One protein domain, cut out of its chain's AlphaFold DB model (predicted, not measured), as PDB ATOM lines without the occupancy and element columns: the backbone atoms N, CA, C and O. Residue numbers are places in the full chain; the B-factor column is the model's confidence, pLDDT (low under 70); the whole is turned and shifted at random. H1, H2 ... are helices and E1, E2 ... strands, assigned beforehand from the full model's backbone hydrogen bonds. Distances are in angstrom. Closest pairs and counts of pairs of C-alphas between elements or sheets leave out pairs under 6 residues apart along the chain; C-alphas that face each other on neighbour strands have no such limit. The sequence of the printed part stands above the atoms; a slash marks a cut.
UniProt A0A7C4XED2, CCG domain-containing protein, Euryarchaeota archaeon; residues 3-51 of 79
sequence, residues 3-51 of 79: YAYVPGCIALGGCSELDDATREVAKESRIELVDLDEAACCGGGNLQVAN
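This is residues 3 to 51 of the 79 residues of the protein "CCG domain-containing protein" of Euryarchaeota archaeon (UniProt A0A7C4XED2). A two-stranded parallel ribbon, E1 and E2, makes one side of a small open loop of chain; the short helix H1 and the longer helix H2 make the other side, meeting at a corner. Beyond E2 a tail leads away to a small helix, H3, and residues 45 to 51 stick out free of the body. The printed part has 49 residues with three named helices and two named strands, in the order E1, H1, H2, E2, H3, and its class is mixed, helices and strands. It is loose, with a radius of gyration of the C-alphas of 12.5 A, and only just elongated, spanning 39 by 20 by 17 A.

Begin at E1, residues 3 to 5, and set it beside E2, residues 32 to 35: they are parallel neighbours at 39 degrees, with N 5 and O 34 at 2.8 A and N 34 and O 3 at 2.9 A, within hydrogen-bond range. Between them come H1, residues 9 to 14, and H2, residues 16 to 28; the four form a strand-helix-strand unit, two parallel strands joined through helices, with a right-handed crossover. H1 and H2 touch only at the corner, H2 with residues 16 to 19 alone; their closest C-alphas, Ala 11 and Asp 19, are 5.3 A apart. They run opposite ways at a steep tilt of 48 degrees. The closest C-alphas of H2 and E2, Ala 26 and Glu 32, are 7.1 A apart. H3, residues 45 to 50, is apart from E1, H1 and H2. In H1, H2 and H3 every O i to N i+4 pair is within hydrogen-bond range.

Find C-alpha 3 at (-6.476, -6.954, -7.165), where E1 begins; it is 6.1 A long. H1 spans 7.3 A. H2 runs 19.0 A from C-alpha 16 at (-1.719, -23.972, -16.016). E2 spans 9.6 A, and H3, 8.7 A, ends at C-alpha 50, (18.121, -21.062, 2.866).

The C-alphas of Glu 28 and Asn 51, the two farthest apart, are 39.0 A apart. The printed part has no cut and no long link. Look for low confidence at residues 37 to 51, with pLDDT under 70.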
ATOM      1  N   TYR A   3      -7.726  -6.386  -7.667       81.81
ATOM      2  CA  TYR A   3      -6.476  -6.954  -7.165       81.81
ATOM      3  C   TYR A   3      -5.496  -7.176  -8.310       81.81
ATOM      4  O   TYR A   3      -5.882  -7.609  -9.396       81.81
ATOM      5  N   ALA A   4      -4.220  -6.899  -8.044       83.12
ATOM      6  CA  ALA A   4      -3.141  -7.281  -8.938       83.12
ATOM      7  C   ALA A   4      -2.917  -8.790  -8.824       83.12
ATOM      8  O   ALA A   4      -2.691  -9.316  -7.729       83.12
ATOM      9  N   TYR A   5      -3.003  -9.477  -9.954       82.31
ATOM     10  CA  TYR A   5      -2.831 -10.909 -10.054       82.31
ATOM     11  C   TYR A   5      -1.428 -11.222 -10.564       82.31
ATOM     12  O   TYR A   5      -1.049 -10.821 -11.660       82.31
ATOM     13  N   VAL A   6      -0.646 -11.915  -9.737       80.19
ATOM     14  CA  VAL A   6       0.709 -12.364 -10.067       80.19
ATOM     15  C   VAL A   6       0.664 -13.871 -10.301       80.19
ATOM     16  O   VAL A   6       0.703 -14.629  -9.324       80.19
ATOM     17  N   PRO A   7       0.583 -14.332 -11.561       74.69
ATOM     18  CA  PRO A   7       0.697 -15.748 -11.861       74.69
ATOM     19  C   PRO A   7       2.157 -16.149 -11.633       74.69
ATOM     20  O   PRO A   7       3.058 -15.805 -12.395       74.69
ATOM     21  N   GLY A   8       2.430 -16.805 -10.505       76.12
ATOM     22  CA  GLY A   8       3.781 -17.254 -10.165       76.12
ATOM     23  C   GLY A   8       4.339 -18.269 -11.173       76.12
ATOM     24  O   GLY A   8       3.646 -18.752 -12.067       76.12
ATOM     25  N   CYS A   9       5.598 -18.678 -10.989       73.06
ATOM     26  CA  CYS A   9       6.267 -19.625 -11.893       73.06
ATOM     27  C   CYS A   9       5.536 -20.972 -12.054       73.06
ATOM     28  O   CYS A   9       5.595 -21.577 -13.121       73.06
ATOM     29  N   ILE A  10       4.823 -21.437 -11.022       76.56
ATOM     30  CA  ILE A  10       4.055 -22.687 -11.078       76.56
ATOM     31  C   ILE A  10       2.787 -22.528 -11.915       76.56
ATOM     32  O   ILE A  10       2.525 -23.390 -12.743       76.56
ATOM     33  N   ALA A  11       2.054 -21.425 -11.757       75.69
ATOM     34  CA  ALA A  11       0.853 -21.158 -12.550       75.69
ATOM     35  C   ALA A  11       1.184 -20.983 -14.044       75.69
ATOM     36  O   ALA A  11       0.415 -21.401 -14.900       75.69
ATOM     37  N   LEU A  12       2.358 -20.420 -14.358       73.00
ATOM     38  CA  LEU A  12       2.797 -20.202 -15.739       73.00
ATOM     39  C   LEU A  12       3.431 -21.432 -16.402       73.00
ATOM     40  O   LEU A  12       3.293 -21.607 -17.609       73.00
ATOM     41  N   GLY A  13       4.188 -22.240 -15.653       71.62
ATOM     42  CA  GLY A  13       5.017 -23.302 -16.238       71.62
ATOM     43  C   GLY A  13       4.674 -24.722 -15.800       71.62
ATOM     44  O   GLY A  13       4.842 -25.651 -16.582       71.62
ATOM     45  N   GLY A  14       4.245 -24.911 -14.551       72.62
ATOM     46  CA  GLY A  14       4.088 -26.243 -13.956       72.62
ATOM     47  C   GLY A  14       2.653 -26.760 -13.923       72.62
ATOM     48  O   GLY A  14       2.443 -27.964 -14.034       72.62
ATOM     49  N   CYS A  15       1.680 -25.869 -13.745       80.44
ATOM     50  CA  CYS A  15       0.265 -26.186 -13.578       80.44
ATOM     51  C   CYS A  15      -0.579 -25.017 -14.104       80.44
ATOM     52  O   CYS A  15      -0.972 -24.140 -13.331       80.44
ATOM     53  N   SER A  16      -0.856 -24.995 -15.409       82.31
ATOM     54  CA  SER A  16      -1.719 -23.972 -16.016       82.31
ATOM     55  C   SER A  16      -3.166 -24.070 -15.526       82.31
ATOM     56  O   SER A  16      -3.850 -23.056 -15.443       82.31
ATOM     57  N   GLU A  17      -3.616 -25.254 -15.095       88.38
ATOM     58  CA  GLU A  17      -4.968 -25.440 -14.552       88.38
ATOM     59  C   GLU A  17      -5.199 -24.634 -13.264       88.38
ATOM     60  O   GLU A  17      -6.335 -24.291 -12.937       88.38
ATOM     61  N   LEU A  18      -4.125 -24.315 -12.530       86.19
ATOM     62  CA  LEU A  18      -4.200 -23.469 -11.342       86.19
ATOM     63  C   LEU A  18      -4.537 -22.018 -11.708       86.19
ATOM     64  O   LEU A  18      -5.294 -21.370 -10.983       86.19
ATOM     65  N   ASP A  19      -3.989 -21.519 -12.818       87.50
ATOM     66  CA  ASP A  19      -4.293 -20.179 -13.326       87.50
ATOM     67  C   ASP A  19      -5.762 -20.094 -13.748       87.50
ATOM     68  O   ASP A  19      -6.501 -19.220 -13.286       87.50
ATOM     69  N   ASP A  20      -6.208 -21.078 -14.531       87.75
ATOM     70  CA  ASP A  20      -7.580 -21.166 -15.026       87.75
ATOM     71  C   ASP A  20      -8.592 -21.250 -13.876       87.75
ATOM     72  O   ASP A  20      -9.549 -20.472 -13.821       87.75
ATOM     73  N   ALA A  21      -8.350 -22.130 -12.898       90.12
ATOM     74  CA  ALA A  21      -9.211 -22.264 -11.725       90.12
ATOM     75  C   ALA A  21      -9.281 -20.959 -10.916       90.12
ATOM     76  O   ALA A  21     -10.355 -20.569 -10.454       90.12
ATOM     77  N   THR A  22      -8.158 -20.253 -10.772       88.50
ATOM     78  CA  THR A  22      -8.106 -18.985 -10.033       88.50
ATOM     79  C   THR A  22      -8.901 -17.889 -10.742       88.50
ATOM     80  O   THR A  22      -9.640 -17.144 -10.091       88.50
ATOM     81  N   ARG A  23      -8.821 -17.816 -12.076       88.19
ATOM     82  CA  ARG A  23      -9.606 -16.867 -12.879       88.19
ATOM     83  C   ARG A  23     -11.100 -17.157 -12.810       88.19
ATOM     84  O   ARG A  23     -11.881 -16.217 -12.677       88.19
ATOM     85  N   GLU A  24     -11.506 -18.423 -12.862       90.88
ATOM     86  CA  GLU A  24     -12.924 -18.787 -12.751       90.88
ATOM     87  C   GLU A  24     -13.499 -18.470 -11.366       90.88
ATOM     88  O   GLU A  24     -14.555 -17.842 -11.259       90.88
ATOM     89  N   VAL A  25     -12.768 -18.782 -10.293       90.38
ATOM     90  CA  VAL A  25     -13.190 -18.428  -8.926       90.38
ATOM     91  C   VAL A  25     -13.287 -16.911  -8.745       90.38
ATOM     92  O   VAL A  25     -14.205 -16.420  -8.078       90.38
ATOM     93  N   ALA A  26     -12.377 -16.143  -9.349       88.44
ATOM     94  CA  ALA A  26     -12.411 -14.687  -9.275       88.44
ATOM     95  C   ALA A  26     -13.612 -14.079 -10.012       88.44
ATOM     96  O   ALA A  26     -14.224 -13.143  -9.489       88.44
ATOM     97  N   LYS A  27     -13.997 -14.636 -11.170       87.00
ATOM     98  CA  LYS A  27     -15.214 -14.233 -11.898       87.00
ATOM     99  C   LYS A  27     -16.463 -14.452 -11.046       87.00
ATOM    100  O   LYS A  27     -17.246 -13.517 -10.873       87.00
ATOM    101  N   GLU A  28     -16.605 -15.640 -10.453       90.38
ATOM    102  CA  GLU A  28     -17.733 -15.985  -9.574       90.38
ATOM    103  C   GLU A  28     -17.791 -15.055  -8.348       90.38
ATOM    104  O   GLU A  28     -18.847 -14.553  -7.957       90.38
ATOM    105  N   SER A  29     -16.621 -14.734  -7.790       86.19
ATOM    106  CA  SER A  29     -16.473 -13.871  -6.613       86.19
ATOM    107  C   SER A  29     -16.579 -12.369  -6.923       86.19
ATOM    108  O   SER A  29     -16.442 -11.546  -6.013       86.19
ATOM    109  N   ARG A  30     -16.829 -11.985  -8.187       83.50
ATOM    110  CA  ARG A  30     -16.889 -10.586  -8.669       83.50
ATOM    111  C   ARG A  30     -15.622  -9.783  -8.348       83.50
ATOM    112  O   ARG A  30     -15.676  -8.595  -8.002       83.50
ATOM    113  N   ILE A  31     -14.479 -10.450  -8.438       87.75
ATOM    114  CA  ILE A  31     -13.161  -9.855  -8.259       87.75
ATOM    115  C   ILE A  31     -12.586  -9.534  -9.637       87.75
ATOM    116  O   ILE A  31     -12.543 -10.385 -10.520       87.75
ATOM    117  N   GLU A  32     -12.129  -8.299  -9.814       83.31
ATOM    118  CA  GLU A  32     -11.417  -7.890 -11.020       83.31
ATOM    119  C   GLU A  32      -9.924  -8.156 -10.810       83.31
ATOM    120  O   GLU A  32      -9.276  -7.507  -9.980       83.31
ATOM    121  N   LEU A  33      -9.414  -9.161 -11.522       81.56
ATOM    122  CA  LEU A  33      -7.998  -9.506 -11.559       81.56
ATOM    123  C   LEU A  33      -7.321  -8.690 -12.659       81.56
ATOM    124  O   LEU A  33      -7.697  -8.792 -13.826       81.56
ATOM    125  N   VAL A  34      -6.328  -7.889 -12.282       83.69
ATOM    126  CA  VAL A  34      -5.457  -7.176 -13.221       83.69
ATOM    127  C   VAL A  34      -4.167  -7.972 -13.352       83.69
ATOM    128  O   VAL A  34      -3.446  -8.123 -12.366       83.69
ATOM    129  N   ASP A  35      -3.898  -8.499 -14.544       80.44
ATOM    130  CA  ASP A  35      -2.701  -9.296 -14.811       80.44
ATOM    131  C   ASP A  35      -1.433  -8.454 -14.636       80.44
ATOM    132  O   ASP A  35      -1.215  -7.461 -15.335       80.44
ATOM    133  N   LEU A  36      -0.593  -8.851 -13.678       77.00
ATOM    134  CA  LEU A  36       0.704  -8.233 -13.464       77.00
ATOM    135  C   LEU A  36       1.746  -8.970 -14.288       77.00
ATOM    136  O   LEU A  36       2.390  -9.918 -13.844       77.00
ATOM    137  N   ASP A  37       1.896  -8.472 -15.502       63.66
ATOM    138  CA  ASP A  37       2.799  -8.997 -16.500       63.66
ATOM    139  C   ASP A  37       4.234  -9.108 -15.962       63.66
ATOM    140  O   ASP A  37       4.784 -10.199 -15.936       63.66
ATOM    141  N   GLU A  38       4.833  -8.037 -15.437       66.38
ATOM    142  CA  GLU A  38       6.257  -7.973 -15.048       66.38
ATOM    143  C   GLU A  38       6.560  -8.377 -13.597       66.38
ATOM    144  O   GLU A  38       7.412  -7.781 -12.936       66.38
ATOM    145  N   ALA A  39       5.871  -9.381 -13.063       63.62
ATOM    146  CA  ALA A  39       6.116  -9.827 -11.697       63.62
ATOM    147  C   ALA A  39       7.373 -10.715 -11.575       63.62
ATOM    148  O   ALA A  39       7.588 -11.651 -12.347       63.62
ATOM    149  N   ALA A  40       8.199 -10.441 -10.561       65.00
ATOM    150  CA  ALA A  40       9.325 -11.297 -10.192       65.00
ATOM    151  C   ALA A  40       8.830 -12.623  -9.597       65.00
ATOM    152  O   ALA A  40       7.716 -12.706  -9.074       65.00
ATOM    153  N   CYS A  41       9.701 -13.638  -9.573       68.69
ATOM    154  CA  CYS A  41       9.476 -14.811  -8.730       68.69
ATOM    155  C   CYS A  41       9.187 -14.343  -7.296       68.69
ATOM    156  O   CYS A  41       9.958 -13.564  -6.736       68.69
ATOM    157  N   CYS A  42       8.116 -14.853  -6.680       66.94
ATOM    158  CA  CYS A  42       7.751 -14.536  -5.296       66.94
ATOM    159  C   CYS A  42       8.811 -14.976  -4.266       66.94
ATOM    160  O   CYS A  42       8.651 -14.707  -3.079       66.94
ATOM    161  N   GLY A  43       9.887 -15.632  -4.726       61.00
ATOM    162  CA  GLY A  43      10.906 -16.265  -3.911       61.00
ATOM    163  C   GLY A  43      10.253 -17.410  -3.161       61.00
ATOM    164  O   GLY A  43       9.762 -17.212  -2.059       61.00
ATOM    165  N   GLY A  44      10.186 -18.603  -3.765       65.62
ATOM    166  CA  GLY A  44       9.632 -19.773  -3.076       65.62
ATOM    167  C   GLY A  44      10.233 -19.857  -1.672       65.62
ATOM    168  O   GLY A  44      11.453 -19.789  -1.547       65.62
ATOM    169  N   GLY A  45       9.395 -19.913  -0.630       55.41
ATOM    170  CA  GLY A  45       9.791 -19.555   0.743       55.41
ATOM    171  C   GLY A  45      11.044 -20.265   1.270       55.41
ATOM    172  O   GLY A  45      11.785 -19.711   2.073       55.41
ATOM    173  N   ASN A  46      11.364 -21.447   0.743       54.84
ATOM    174  CA  ASN A  46      12.593 -22.171   1.070       54.84
ATOM    175  C   ASN A  46      13.875 -21.462   0.599       54.84
ATOM    176  O   ASN A  46      14.900 -21.564   1.264       54.84
ATOM    177  N   LEU A  47      13.836 -20.734  -0.517       57.53
ATOM    178  CA  LEU A  47      14.983 -20.013  -1.072       57.53
ATOM    179  C   LEU A  47      15.271 -18.739  -0.263       57.53
ATOM    180  O   LEU A  47      16.430 -18.432  -0.022       57.53
ATOM    181  N   GLN A  48      14.228 -18.077   0.253       55.72
ATOM    182  CA  GLN A  48      14.337 -16.959   1.205       55.72
ATOM    183  C   GLN A  48      14.960 -17.379   2.539       55.72
ATOM    184  O   GLN A  48      15.746 -16.626   3.109       55.72
ATOM    185  N   VAL A  49      14.628 -18.581   3.021       53.62
ATOM    186  CA  VAL A  49      15.131 -19.114   4.297       53.62
ATOM    187  C   VAL A  49      16.543 -19.689   4.160       53.62
ATOM    188  O   VAL A  49      17.378 -19.467   5.033       53.62
ATOM    189  N   ALA A  50      16.824 -20.421   3.078       58.69
ATOM    190  CA  ALA A  50      18.121 -21.062   2.866       58.69
ATOM    191  C   ALA A  50      19.189 -20.092   2.347       58.69
ATOM    192  O   ALA A  50      20.364 -20.252   2.674       58.69
ATOM    193  N   ASN A  51      18.802 -19.109   1.528       56.66
ATOM    194  CA  ASN A  51      19.728 -18.120   1.002       56.66
ATOM    195  C   ASN A  51      19.060 -16.740   0.769       56.66
ATOM    196  O   ASN A  51      18.571 -16.459  -0.332       56.66
TER     197      ASN A  51